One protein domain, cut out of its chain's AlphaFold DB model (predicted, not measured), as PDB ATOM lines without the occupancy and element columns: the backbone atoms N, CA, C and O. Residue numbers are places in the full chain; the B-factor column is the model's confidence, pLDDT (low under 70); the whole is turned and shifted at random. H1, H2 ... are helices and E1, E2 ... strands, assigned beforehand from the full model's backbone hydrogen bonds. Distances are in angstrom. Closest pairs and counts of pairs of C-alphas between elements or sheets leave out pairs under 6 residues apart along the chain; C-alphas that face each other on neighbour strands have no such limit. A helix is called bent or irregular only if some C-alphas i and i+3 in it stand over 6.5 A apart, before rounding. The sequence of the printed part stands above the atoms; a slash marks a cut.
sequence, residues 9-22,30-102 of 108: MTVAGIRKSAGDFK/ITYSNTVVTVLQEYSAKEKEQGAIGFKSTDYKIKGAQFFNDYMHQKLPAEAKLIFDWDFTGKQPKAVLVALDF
ATOM      1  N   MET A   9     254.439 210.138 199.320       91.38
ATOM      2  CA  MET A   9     253.740 209.204 198.435       91.38
ATOM      3  C   MET A   9     252.905 209.966 197.409       91.38
ATOM      4  O   MET A   9     252.449 211.079 197.668       91.38
ATOM      5  N   THR A  10     252.636 209.340 196.264       94.38
ATOM      6  CA  THR A  10     251.707 209.889 195.273       94.38
ATOM      7  C   THR A  10     250.271 209.721 195.761       94.38
ATOM      8  O   THR A  10     249.736 208.611 195.796       94.38
ATOM      9  N   VAL A  11     249.625 210.825 196.119       95.38
ATOM     10  CA  VAL A  11     248.197 210.885 196.424       95.38
ATOM     11  C   VAL A  11     247.427 210.964 195.110       95.38
ATOM     12  O   VAL A  11     247.551 211.930 194.361       95.38
ATOM     13  N   ALA A  12     246.618 209.948 194.824       96.00
ATOM     14  CA  ALA A  12     245.809 209.865 193.607       96.00
ATOM     15  C   ALA A  12     244.361 210.327 193.809       96.00
ATOM     16  O   ALA A  12     243.691 210.683 192.844       96.00
ATOM     17  N   GLY A  13     243.862 210.326 195.046       95.50
ATOM     18  CA  GLY A  13     242.491 210.736 195.327       95.50
ATOM     19  C   GLY A  13     242.272 211.089 196.788       95.50
ATOM     20  O   GLY A  13     242.872 210.497 197.680       95.50
ATOM     21  N   ILE A  14     241.378 212.042 197.032       96.12
ATOM     22  CA  ILE A  14     240.919 212.414 198.371       96.12
ATOM     23  C   ILE A  14     239.393 212.515 198.302       96.12
ATOM     24  O   ILE A  14     238.858 213.090 197.355       96.12
ATOM     25  N   ARG A  15     238.668 211.929 199.260       94.94
ATOM     26  CA  ARG A  15     237.192 211.959 199.293       94.94
ATOM     27  C   ARG A  15     236.632 212.008 200.710       94.94
ATOM     28  O   ARG A  15     237.220 211.457 201.639       94.94
ATOM     29  N   LYS A  16     235.447 212.603 200.866       94.38
ATOM     30  CA  LYS A  16     234.667 212.513 202.110       94.38
ATOM     31  C   LYS A  16     234.099 211.101 202.272       94.38
ATOM     32  O   LYS A  16     233.611 210.507 201.316       94.38
ATOM     33  N   SER A  17     234.136 210.580 203.492       91.50
ATOM     34  CA  SER A  17     233.497 209.324 203.884       91.50
ATOM     35  C   SER A  17     232.888 209.500 205.270       91.50
ATOM     36  O   SER A  17     233.559 209.325 206.288       91.50
ATOM     37  N   ALA A  18     231.618 209.890 205.299       89.56
ATOM     38  CA  ALA A  18     230.847 210.054 206.520       89.56
ATOM     39  C   ALA A  18     229.475 209.393 206.376       89.56
ATOM     40  O   ALA A  18     228.920 209.358 205.277       89.56
ATOM     41  N   GLY A  19     228.951 208.882 207.482       87.38
ATOM     42  CA  GLY A  19     227.633 208.273 207.551       87.38
ATOM     43  C   GLY A  19     227.433 207.515 208.855       87.38
ATOM     44  O   GLY A  19     228.317 207.466 209.710       87.38
ATOM     45  N   ASP A  20     226.276 206.882 208.957       86.75
ATOM     46  CA  ASP A  20     225.869 206.098 210.112       86.75
ATOM     47  C   ASP A  20     225.508 204.692 209.642       86.75
ATOM     48  O   ASP A  20     224.882 204.510 208.595       86.75
ATOM     49  N   PHE A  21     225.920 203.677 210.395       85.88
ATOM     50  CA  PHE A  21     225.417 202.325 210.187       85.88
ATOM     51  C   PHE A  21     225.087 201.669 211.517       85.88
ATOM     52  O   PHE A  21     225.736 201.901 212.537       85.88
ATOM     53  N   LYS A  22     224.062 200.823 211.497       84.69
ATOM     54  CA  LYS A  22     223.674 200.031 212.656       84.69
ATOM     55  C   LYS A  22     224.416 198.708 212.614       84.69
ATOM     56  O   LYS A  22     224.238 197.927 211.679       84.69
ATOM     57  N   ILE A  30     226.718 203.272 214.799       82.75
ATOM     58  CA  ILE A  30     228.112 203.658 214.644       82.75
ATOM     59  C   ILE A  30     228.162 204.779 213.616       82.75
ATOM     60  O   ILE A  30     228.054 204.549 212.410       82.75
ATOM     61  N   THR A  31     228.369 205.991 214.117       84.50
ATOM     62  CA  THR A  31     228.672 207.165 213.303       84.50
ATOM     63  C   THR A  31     230.141 207.157 212.921       84.50
ATOM     64  O   THR A  31     231.024 206.987 213.768       84.50
ATOM     65  N   TYR A  32     230.432 207.371 211.642       85.81
ATOM     66  CA  TYR A  32     231.789 207.567 211.155       85.81
ATOM     67  C   TYR A  32     231.888 208.853 210.339       85.81
ATOM     68  O   TYR A  32     230.981 209.237 209.608       85.81
ATOM     69  N   SER A  33     233.030 209.523 210.455       91.50
ATOM     70  CA  SER A  33     233.349 210.729 209.697       91.50
ATOM     71  C   SER A  33     234.840 210.716 209.425       91.50
ATOM     72  O   SER A  33     235.637 210.796 210.356       91.50
ATOM     73  N   ASN A  34     235.225 210.540 208.165       93.44
ATOM     74  CA  ASN A  34     236.612 210.444 207.735       93.44
ATOM     75  C   ASN A  34     236.825 211.170 206.407       93.44
ATOM     76  O   ASN A  34     235.941 211.226 205.550       93.44
ATOM     77  N   THR A  35     238.047 211.640 206.213       95.38
ATOM     78  CA  THR A  35     238.599 211.973 204.903       95.38
ATOM     79  C   THR A  35     239.447 210.788 204.451       95.38
ATOM     80  O   THR A  35     240.369 210.376 205.154       95.38
ATOM     81  N   VAL A  36     239.097 210.184 203.317       95.25
ATOM     82  CA  VAL A  36     239.816 209.032 202.759       95.25
ATOM     83  C   VAL A  36     240.813 209.526 201.729       95.25
ATOM     84  O   VAL A  36     240.436 210.263 200.819       95.25
ATOM     85  N   VAL A  37     242.059 209.091 201.871       96.12
ATOM     86  CA  VAL A  37     243.183 209.423 200.999       96.12
ATOM     87  C   VAL A  37     243.632 208.150 200.295       96.12
ATOM     88  O   VAL A  37     244.049 207.200 200.950       96.12
ATOM     89  N   THR A  38     243.561 208.133 198.972       96.75
ATOM     90  CA  THR A  38     244.053 207.044 198.127       96.75
ATOM     91  C   THR A  38     245.457 207.387 197.653       96.75
ATOM     92  O   THR A  38     245.649 208.401 196.978       96.75
ATOM     93  N   VAL A  39     246.432 206.538 197.972       95.25
ATOM     94  CA  VAL A  39     247.820 206.678 197.512       95.25
ATOM     95  C   VAL A  39     248.224 205.535 196.595       95.25
ATOM     96  O   VAL A  39     247.670 204.438 196.679       95.25
ATOM     97  N   LEU A  40     249.200 205.794 195.732       93.81
ATOM     98  CA  LEU A  40     249.806 204.799 194.857       93.81
ATOM     99  C   LEU A  40     251.104 204.280 195.474       93.81
ATOM    100  O   LEU A  40     251.950 205.047 195.929       93.81
ATOM    101  N   GLN A  41     251.239 202.962 195.497       90.00
ATOM    102  CA  GLN A  41     252.387 202.234 196.020       90.00
ATOM    103  C   GLN A  41     252.907 201.289 194.949       90.00
ATOM    104  O   GLN A  41     252.133 200.714 194.181       90.00
ATOM    105  N   GLU A  42     254.219 201.118 194.875       89.19
ATOM    106  CA  GLU A  42     254.781 200.120 193.975       89.19
ATOM    107  C   GLU A  42     254.338 198.716 194.393       89.19
ATOM    108  O   GLU A  42     254.303 198.379 195.579       89.19
ATOM    109  N   TYR A  43     254.025 197.872 193.410       90.81
ATOM    110  CA  TYR A  43     253.874 196.443 193.664       90.81
ATOM    111  C   TYR A  43     255.192 195.851 194.169       90.81
ATOM    112  O   TYR A  43     256.276 196.201 193.686       90.81
ATOM    113  N   SER A  44     255.098 194.905 195.103       89.88
ATOM    114  CA  SER A  44     256.254 194.120 195.532       89.88
ATOM    115  C   SER A  44     256.840 193.318 194.364       89.88
ATOM    116  O   SER A  44     256.154 193.023 193.385       89.88
ATOM    117  N   ALA A  45     258.111 192.915 194.474       90.88
ATOM    118  CA  ALA A  45     258.765 192.097 193.449       90.88
ATOM    119  C   ALA A  45     257.961 190.823 193.126       90.88
ATOM    120  O   ALA A  45     257.737 190.514 191.962       90.88
ATOM    121  N   LYS A  46     257.422 190.165 194.160       93.12
ATOM    122  CA  LYS A  46     256.583 188.971 194.018       93.12
ATOM    123  C   LYS A  46     255.281 189.244 193.255       93.12
ATOM    124  O   LYS A  46     254.865 188.425 192.446       93.12
ATOM    125  N   GLU A  47     254.629 190.381 193.507       91.12
ATOM    126  CA  GLU A  47     253.421 190.780 192.768       91.12
ATOM    127  C   GLU A  47     253.757 191.062 191.290       91.12
ATOM    128  O   GLU A  47     253.013 190.646 190.403       91.12
ATOM    129  N   LYS A  48     254.909 191.689 191.006       92.88
ATOM    130  CA  LYS A  48     255.390 191.926 189.632       92.88
ATOM    131  C   LYS A  48     255.687 190.615 188.888       92.88
ATOM    132  O   LYS A  48     255.278 190.468 187.741       92.88
ATOM    133  N   GLU A  49     256.314 189.634 189.543       92.56
ATOM    134  CA  GLU A  49     256.563 188.291 188.980       92.56
ATOM    135  C   GLU A  49     255.268 187.539 188.629       92.56
ATOM    136  O   GLU A  49     255.241 186.743 187.695       92.56
ATOM    137  N   GLN A  50     254.180 187.816 189.351       93.38
ATOM    138  CA  GLN A  50     252.849 187.255 189.095       93.38
ATOM    139  C   GLN A  50     252.061 188.018 188.016       93.38
ATOM    140  O   GLN A  50     250.905 187.687 187.757       93.38
ATOM    141  N   GLY A  51     252.675 189.016 187.374       92.88
ATOM    142  CA  GLY A  51     252.086 189.775 186.272       92.88
ATOM    143  C   GLY A  51     251.441 191.105 186.671       92.88
ATOM    144  O   GLY A  51     250.695 191.665 185.870       92.88
ATOM    145  N   ALA A  52     251.696 191.635 187.874       92.75
ATOM    146  CA  ALA A  52     251.212 192.966 188.243       92.75
ATOM    147  C   ALA A  52     251.953 194.072 187.467       92.75
ATOM    148  O   ALA A  52     253.184 194.109 187.430       92.75
ATOM    149  N   ILE A  53     251.194 195.005 186.884       91.62
ATOM    150  CA  ILE A  53     251.702 196.160 186.128       91.62
ATOM    151  C   ILE A  53     251.157 197.445 186.764       91.62
ATOM    152  O   ILE A  53     249.985 197.515 187.133       91.62
ATOM    153  N   GLY A  54     252.000 198.475 186.870       90.75
ATOM    154  CA  GLY A  54     251.629 199.786 187.411       90.75
ATOM    155  C   GLY A  54     251.800 199.881 188.928       90.75
ATOM    156  O   GLY A  54     252.807 199.427 189.471       90.75
ATOM    157  N   PHE A  55     250.815 200.484 189.599       91.62
ATOM    158  CA  PHE A  55     250.830 200.741 191.041       91.62
ATOM    159  C   PHE A  55     249.630 200.100 191.739       91.62
ATOM    160  O   PHE A  55     248.544 199.971 191.168       91.62
ATOM    161  N   LYS A  56     249.829 199.736 193.001       93.12
ATOM    162  CA  LYS A  56     248.794 199.329 193.945       93.12
ATOM    163  C   LYS A  56     248.185 200.566 194.591       93.12
ATOM    164  O   LYS A  56     248.921 201.434 195.054       93.12
ATOM    165  N   SER A  57     246.861 200.645 194.658       93.25
ATOM    166  CA  SER A  57     246.187 201.688 195.432       93.25
ATOM    167  C   SER A  57     245.994 201.247 196.884       93.25
ATOM    168  O   SER A  57     245.547 200.131 197.157       93.25
ATOM    169  N   THR A  58     246.307 202.143 197.817       93.94
ATOM    170  CA  THR A  58     246.098 201.939 199.254       93.94
ATOM    171  C   THR A  58     245.330 203.126 199.823       93.94
ATOM    172  O   THR A  58     245.705 204.277 199.610       93.94
ATOM    173  N   ASP A  59     244.256 202.846 200.562       94.56
ATOM    174  CA  ASP A  59     243.421 203.867 201.197       94.56
ATOM    175  C   ASP A  59     243.830 204.077 202.664       94.56
ATOM    176  O   ASP A  59     243.790 203.154 203.482       94.56
ATOM    177  N   TYR A  60     244.141 205.321 203.016       93.75
ATOM    178  CA  TYR A  60     244.331 205.796 204.384       93.75
ATOM    179  C   TYR A  60     243.152 206.669 204.818       93.75
ATOM    180  O   TYR A  60     242.433 207.238 203.996       93.75
ATOM    181  N   LYS A  61     242.926 206.772 206.131       93.88
ATOM    182  CA  LYS A  61     241.818 207.543 206.705       93.88
ATOM    183  C   LYS A  61     242.344 208.575 207.688       93.88
ATOM    184  O   LYS A  61     243.000 208.200 208.657       93.88
ATOM    185  N   ILE A  62     241.971 209.829 207.466       93.75
ATOM    186  CA  ILE A  62     242.072 210.916 208.440       93.75
ATOM    187  C   ILE A  62     240.709 211.023 209.128       93.75
ATOM    188  O   ILE A  62     239.680 211.109 208.454       93.75
ATOM    189  N   LYS A  63     240.672 210.983 210.465       91.06
ATOM    190  CA  LYS A  63     239.417 211.137 211.222       91.06
ATOM    191  C   LYS A  63     238.882 212.556 211.031       91.06
ATOM    192  O   LYS A  63     239.599 213.504 211.302       91.06
ATOM    193  N   GLY A  64     237.626 212.689 210.621       90.81
ATOM    194  CA  GLY A  64     236.959 213.954 210.308       90.81
ATOM    195  C   GLY A  64     236.819 214.190 208.803       90.81
ATOM    196  O   GLY A  64     237.798 214.414 208.093       90.81
ATOM    197  N   ALA A  65     235.586 214.164 208.296       89.94
ATOM    198  CA  ALA A  65     235.277 214.488 206.900       89.94
ATOM    199  C   ALA A  65     235.388 215.992 206.584       89.94
ATOM    200  O   ALA A  65     235.418 216.371 205.414       89.94
ATOM    201  N   GLN A  66     235.445 216.854 207.604       88.88
ATOM    202  CA  GLN A  66     235.663 218.293 207.443       88.88
ATOM    203  C   GLN A  66     237.052 218.619 206.874       88.88
ATOM    204  O   GLN A  66     237.155 219.542 206.072       88.88
ATOM    205  N   PHE A  67     238.071 217.810 207.193       90.69
ATOM    206  CA  PHE A  67     239.448 217.994 206.713       90.69
ATOM    207  C   PHE A  67     239.591 217.822 205.198       90.69
ATOM    208  O   PHE A  67     240.546 218.300 204.605       90.69
ATOM    209  N   PHE A  68     238.619 217.200 204.526       91.88
ATOM    210  CA  PHE A  68     238.581 217.172 203.065       91.88
ATOM    211  C   PHE A  68     238.607 218.579 202.457       91.88
ATOM    212  O   PHE A  68     239.197 218.776 201.397       91.88
ATOM    213  N   ASN A  69     237.949 219.548 203.103       91.56
ATOM    214  CA  ASN A  69     237.851 220.906 202.575       91.56
ATOM    215  C   ASN A  69     239.236 221.563 202.454       91.56
ATOM    216  O   ASN A  69     239.455 222.343 201.530       91.56
ATOM    217  N   ASP A  70     240.175 221.173 203.318       91.81
ATOM    218  CA  ASP A  70     241.551 221.675 203.321       91.81
ATOM    219  C   ASP A  70     242.321 221.236 202.069       91.81
ATOM    220  O   ASP A  70     243.294 221.876 201.693       91.81
ATOM    221  N   TYR A  71     241.864 220.195 201.365       92.81
ATOM    222  CA  TYR A  71     242.533 219.644 200.182       92.81
ATOM    223  C   TYR A  71     241.798 219.918 198.866       92.81
ATOM    224  O   TYR A  71     242.258 219.498 197.808       92.81
ATOM    225  N   MET A  72     240.667 220.633 198.885       90.62
ATOM    226  CA  MET A  72     239.839 220.852 197.684       90.62
ATOM    227  C   MET A  72     240.541 221.616 196.555       90.62
ATOM    228  O   MET A  72     240.119 221.532 195.405       90.62
ATOM    229  N   HIS A  73     241.580 222.381 196.880       91.31
ATOM    230  CA  HIS A  73     242.343 223.167 195.914       91.31
ATOM    231  C   HIS A  73     243.514 222.389 195.294       91.31
ATOM    232  O   HIS A  73     244.146 222.880 194.359       91.31
ATOM    233  N   GLN A  74     243.806 221.187 195.797       90.69
ATOM    234  CA  GLN A  74     244.929 220.378 195.341       90.69
ATOM    235  C   GLN A  74     244.620 219.730 193.987       90.69
ATOM    236  O   GLN A  74     243.531 219.196 193.763       90.69
ATOM    237  N   LYS A  75     245.594 219.755 193.072       92.88
ATOM    238  CA  LYS A  75     245.506 219.052 191.785       92.88
ATOM    239  C   LYS A  75     246.123 217.671 191.940       92.88
ATOM    240  O   LYS A  75     247.310 217.566 192.206       92.88
ATOM    241  N   LEU A  76     245.315 216.629 191.770       92.44
ATOM    242  CA  LEU A  76     245.747 215.235 191.885       92.44
ATOM    243  C   LEU A  76     245.867 214.580 190.490       92.44
ATOM    244  O   LEU A  76     245.126 214.976 189.585       92.44
ATOM    245  N   PRO A  77     246.734 213.562 190.308       94.38
ATOM    246  CA  PRO A  77     247.648 213.011 191.306       94.38
ATOM    247  C   PRO A  77     248.806 213.967 191.623       94.38
ATOM    248  O   PRO A  77     249.316 214.637 190.731       94.38
ATOM    249  N   ALA A  78     249.216 214.014 192.889       94.19
ATOM    250  CA  ALA A  78     250.350 214.814 193.345       94.19
ATOM    251  C   ALA A  78     251.099 214.098 194.466       94.19
ATOM    252  O   ALA A  78     250.530 213.273 195.185       94.19
ATOM    253  N   GLU A  79     252.379 214.403 194.611       93.12
ATOM    254  CA  GLU A  79     253.161 213.915 195.734       93.12
ATOM    255  C   GLU A  79     252.826 214.717 196.991       93.12
ATOM    256  O   GLU A  79     252.724 215.942 196.961       93.12
ATOM    257  N   ALA A  80     252.632 214.010 198.099       93.56
ATOM    258  CA  ALA A  80     252.404 214.619 199.394       93.56
ATOM    259  C   ALA A  80     253.148 213.845 200.469       93.56
ATOM    260  O   ALA A  80     253.276 212.617 200.427       93.56
ATOM    261  N   LYS A  81     253.585 214.574 201.482       93.00
ATOM    262  CA  LYS A  81     254.119 214.025 202.712       93.00
ATOM    263  C   LYS A  81     252.960 213.576 203.599       93.00
ATOM    264  O   LYS A  81     252.106 214.371 203.993       93.00
ATOM    265  N   LEU A  82     252.919 212.283 203.909       92.38
ATOM    266  CA  LEU A  82     251.900 211.699 204.775       92.38
ATOM    267  C   LEU A  82     252.310 211.872 206.239       92.38
ATOM    268  O   LEU A  82     253.297 211.296 206.708       92.38
ATOM    269  N   ILE A  83     251.529 212.656 206.977       92.12
ATOM    270  CA  ILE A  83     251.779 212.945 208.385       92.12
ATOM    271  C   ILE A  83     251.035 211.922 209.235       92.12
ATOM    272  O   ILE A  83     249.808 211.952 209.337       92.12
ATOM    273  N   PHE A  84     251.792 211.008 209.838       91.06
ATOM    274  CA  PHE A  84     251.284 210.019 210.777       91.06
ATOM    275  C   PHE A  84     251.548 210.448 212.218       91.06
ATOM    276  O   PHE A  84     252.609 210.994 212.517       91.06
ATOM    277  N   ASP A  85     250.602 210.131 213.095       89.75
ATOM    278  CA  ASP A  85     250.737 210.255 214.544       89.75
ATOM    279  C   ASP A  85     250.465 208.906 215.221       89.75
ATOM    280  O   ASP A  85     249.818 208.020 214.650       89.75
ATOM    281  N   TRP A  86     250.974 208.727 216.434       88.12
ATOM    282  CA  TRP A  86     250.768 207.518 217.220       88.12
ATOM    283  C   TRP A  86     249.465 207.599 218.016       88.12
ATOM    284  O   TRP A  86     249.310 208.398 218.935       88.12
ATOM    285  N   ASP A  87     248.530 206.706 217.705       85.62
ATOM    286  CA  ASP A  87     247.302 206.505 218.467       85.62
ATOM    287  C   ASP A  87     247.525 205.437 219.551       85.62
ATOM    288  O   ASP A  87     247.704 204.252 219.252       85.62
ATOM    289  N   PHE A  88     247.489 205.870 220.816       87.38
ATOM    290  CA  PHE A  88     247.660 205.036 222.016       87.38
ATOM    291  C   PHE A  88     246.334 204.616 222.672       87.38
ATOM    292  O   PHE A  88     246.340 204.019 223.744       87.38
ATOM    293  N   THR A  89     245.185 204.923 222.064       85.62
ATOM    294  CA  THR A  89     243.864 204.634 222.663       85.62
ATOM    295  C   THR A  89     243.495 203.147 222.633       85.62
ATOM    296  O   THR A  89     242.589 202.711 223.343       85.62
ATOM    297  N   GLY A  90     244.176 202.355 221.798       79.69
ATOM    298  CA  GLY A  90     243.972 200.915 221.664       79.69
ATOM    299  C   GLY A  90     244.891 200.074 222.555       79.69
ATOM    300  O   GLY A  90     245.767 200.577 223.248       79.69
ATOM    301  N   LYS A  91     244.734 198.745 222.482       85.06
ATOM    302  CA  LYS A  91     245.611 197.792 223.193       85.06
ATOM    303  C   LYS A  91     247.073 197.851 222.736       85.06
ATOM    304  O   LYS A  91     247.958 197.458 223.487       85.06
ATOM    305  N   GLN A  92     247.311 198.279 221.500       88.88
ATOM    306  CA  GLN A  92     248.637 198.447 220.917       88.88
ATOM    307  C   GLN A  92     248.705 199.821 220.243       88.88
ATOM    308  O   GLN A  92     247.736 200.193 219.569       88.88
ATOM    309  N   PRO A  93     249.819 200.560 220.399       87.94
ATOM    310  CA  PRO A  93     250.051 201.789 219.655       87.94
ATOM    311  C   PRO A  93     250.001 201.516 218.155       87.94
ATOM    312  O   PRO A  93     250.590 200.545 217.673       87.94
ATOM    313  N   LYS A  94     249.317 202.376 217.410       89.38
ATOM    314  CA  LYS A  94     249.241 202.289 215.947       89.38
ATOM    315  C   LYS A  94     249.502 203.653 215.325       89.38
ATOM    316  O   LYS A  94     249.054 204.663 215.857       89.38
ATOM    317  N   ALA A  95     250.180 203.678 214.186       88.44
ATOM    318  CA  ALA A  95     250.313 204.895 213.400       88.44
ATOM    319  C   ALA A  95     248.993 205.180 212.663       88.44
ATOM    320  O   ALA A  95     248.447 204.299 211.992       88.44
ATOM    321  N   VAL A  96     248.470 206.397 212.785       90.31
ATOM    322  CA  VAL A  96     247.265 206.871 212.089       90.31
ATOM    323  C   VAL A  96     247.605 208.094 211.253       90.31
ATOM    324  O   VAL A  96     248.360 208.953 211.694       90.31
ATOM    325  N   LEU A  97     247.068 208.167 210.034       92.50
ATOM    326  CA  LEU A  97     247.254 209.340 209.185       92.50
ATOM    327  C   LEU A  97     246.424 210.495 209.755       92.50
ATOM    328  O   LEU A  97     245.216 210.343 209.954       92.50
ATOM    329  N   VAL A  98     247.063 211.633 210.010       93.00
ATOM    330  CA  VAL A  98     246.412 212.822 210.583       93.00
ATOM    331  C   VAL A  98     246.355 213.994 209.613       93.00
ATOM    332  O   VAL A  98     245.422 214.784 209.698       93.00
ATOM    333  N   ALA A  99     247.300 214.093 208.674       93.06
ATOM    334  CA  ALA A  99     247.325 215.162 207.681       93.06
ATOM    335  C   ALA A  99     248.155 214.783 206.445       93.06
ATOM    336  O   ALA A  99     248.954 213.843 206.464       93.06
ATOM    337  N   LEU A 100     247.959 215.548 205.375       93.81
ATOM    338  CA  LEU A 100     248.808 215.590 204.190       93.81
ATOM    339  C   LEU A 100     249.462 216.964 204.089       93.81
ATOM    340  O   LEU A 100     248.802 217.973 204.337       93.81
ATOM    341  N   ASP A 101     250.725 216.981 203.686       93.06
ATOM    342  CA  ASP A 101     251.491 218.190 203.394       93.06
ATOM    343  C   ASP A 101     251.988 218.126 201.943       93.06
ATOM    344  O   ASP A 101     252.743 217.224 201.577       93.06
ATOM    345  N   PHE A 102     251.499 219.053 201.117       90.69
ATOM    346  CA  PHE A 102     251.837 219.178 199.694       90.69
ATOM    347  C   PHE A 102     252.919 220.240 199.438       90.69
ATOM    348  O   PHE A 102     253.473 220.280 198.345       90.69
TER     349      PHE A 102
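This is residues 9 to 22 and 30 to 102 of the 108 residues of an uncharacterized protein of Acinetobacter baumannii 625974 (UniProt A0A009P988). One antiparallel sheet of five strands is folded back on itself like part of a barrel: E2 and E3 make one leaf, the hairpin of E4 and E5 crosses it as the other leaf, and E1 is the hinge between them. H2 packs on the sheet over E2, while H1 lies off the sheet, in the connection from E2 to E3, and its centre is the farthest of the elements' centres from the mean of the C-alphas, at 23.2 A. The printed part has 87 residues with five named strands and two named helices, in the chain order E1 E2 H1 E3 H2 E4 E5, and the sheet's order is E3, E2, E1, E4, E5. The class is mostly strand, with 54 residues in strands and 12 in helices. The whole is loose, with a radius of gyration of the C-alphas of 14.9 A, and its C-alphas span 41 by 37 by 27 A.

The sheet is strongly twisted and curled, its edge strands being E3, residues 55 to 63, and E5, residues 94 to 101. E3 is the antiparallel neighbour of E2, residues 30 to 42, at 150 degrees between their directions, with N 37 and O 60 at 2.8 A and N 58 and O 39 at 2.9 A, within hydrogen-bond range. E2 is in turn antiparallel to E1, residues 9 to 22, at 158 degrees; N 34 and O 17 are 2.8 A apart and N 15 and O 36 are 2.9 A apart. E1 bends by 70 degrees at residue 12, and its first residues pair antiparallel with E4, residues 78 to 87, where N 11 and O 78 are 2.8 A apart. E4 pairs in a staggered way, with E1 over residues 78 to 80 and with E5 over residues 81 to 87. E4 and E5 form a hairpin at 145 degrees, with N 83 and O 99 at 2.9 A. This is a folded sheet, one sheet bent back on itself into two leaves: E3 and E2 face E4 and E5, with 41 pairs of C-alphas within 11 A. The closest C-alphas of E3 and E5 are those of Ile 62 and Val 98, 5.2 A apart, while E3 and E4 are apart. H2, residues 65 to 71, is on the sheet at a height of 6.7 A and over E2, and runs along the strands, at 2 degrees to E2 on the local plane. Its closest C-alphas to E2 are those of Ala 65 and Asn 34, 4.3 A apart. H1, residues 45 to 49, is not on the sheet, and it is apart from E1, E4, E5 and H2. In H1 the O i to N i+4 pair is within hydrogen-bond range; in H2 0 of 3 are, but 4 of 4 O i to N i+3 pairs are.

E1, residues 9 to 22, begins at C-alpha 9 (253.740, 209.204, 198.435) and measures 34.5 A from first to last C-alpha. E2, residues 30 to 42, measures 33.9 A and bends by 63 degrees at residue 33. H1 holds residues 45 to 49, with C-alpha 49 at (256.563, 188.291, 188.980). E3, residues 55 to 63, measures 25.4 A, and H2 holds residues 65 to 71. E4, residues 78 to 87, measures 26.6 A. E5, residues 94 to 101, measures 20.4 A, bends by 52 degrees at residue 98 and ends at C-alpha 101 (251.491, 218.190, 203.394).

The two C-alphas farthest apart are those of Lys 22 and Glu 49, 42.2 A. Residues 23 to 29 are not printed, and C-alphas 22 and 30 are 6.1 A apart across this cut between E1 and E2. Of the links that are printed whole, none is long. The mean pLDDT of the printed part is 91.4, and no printed residue is under 70.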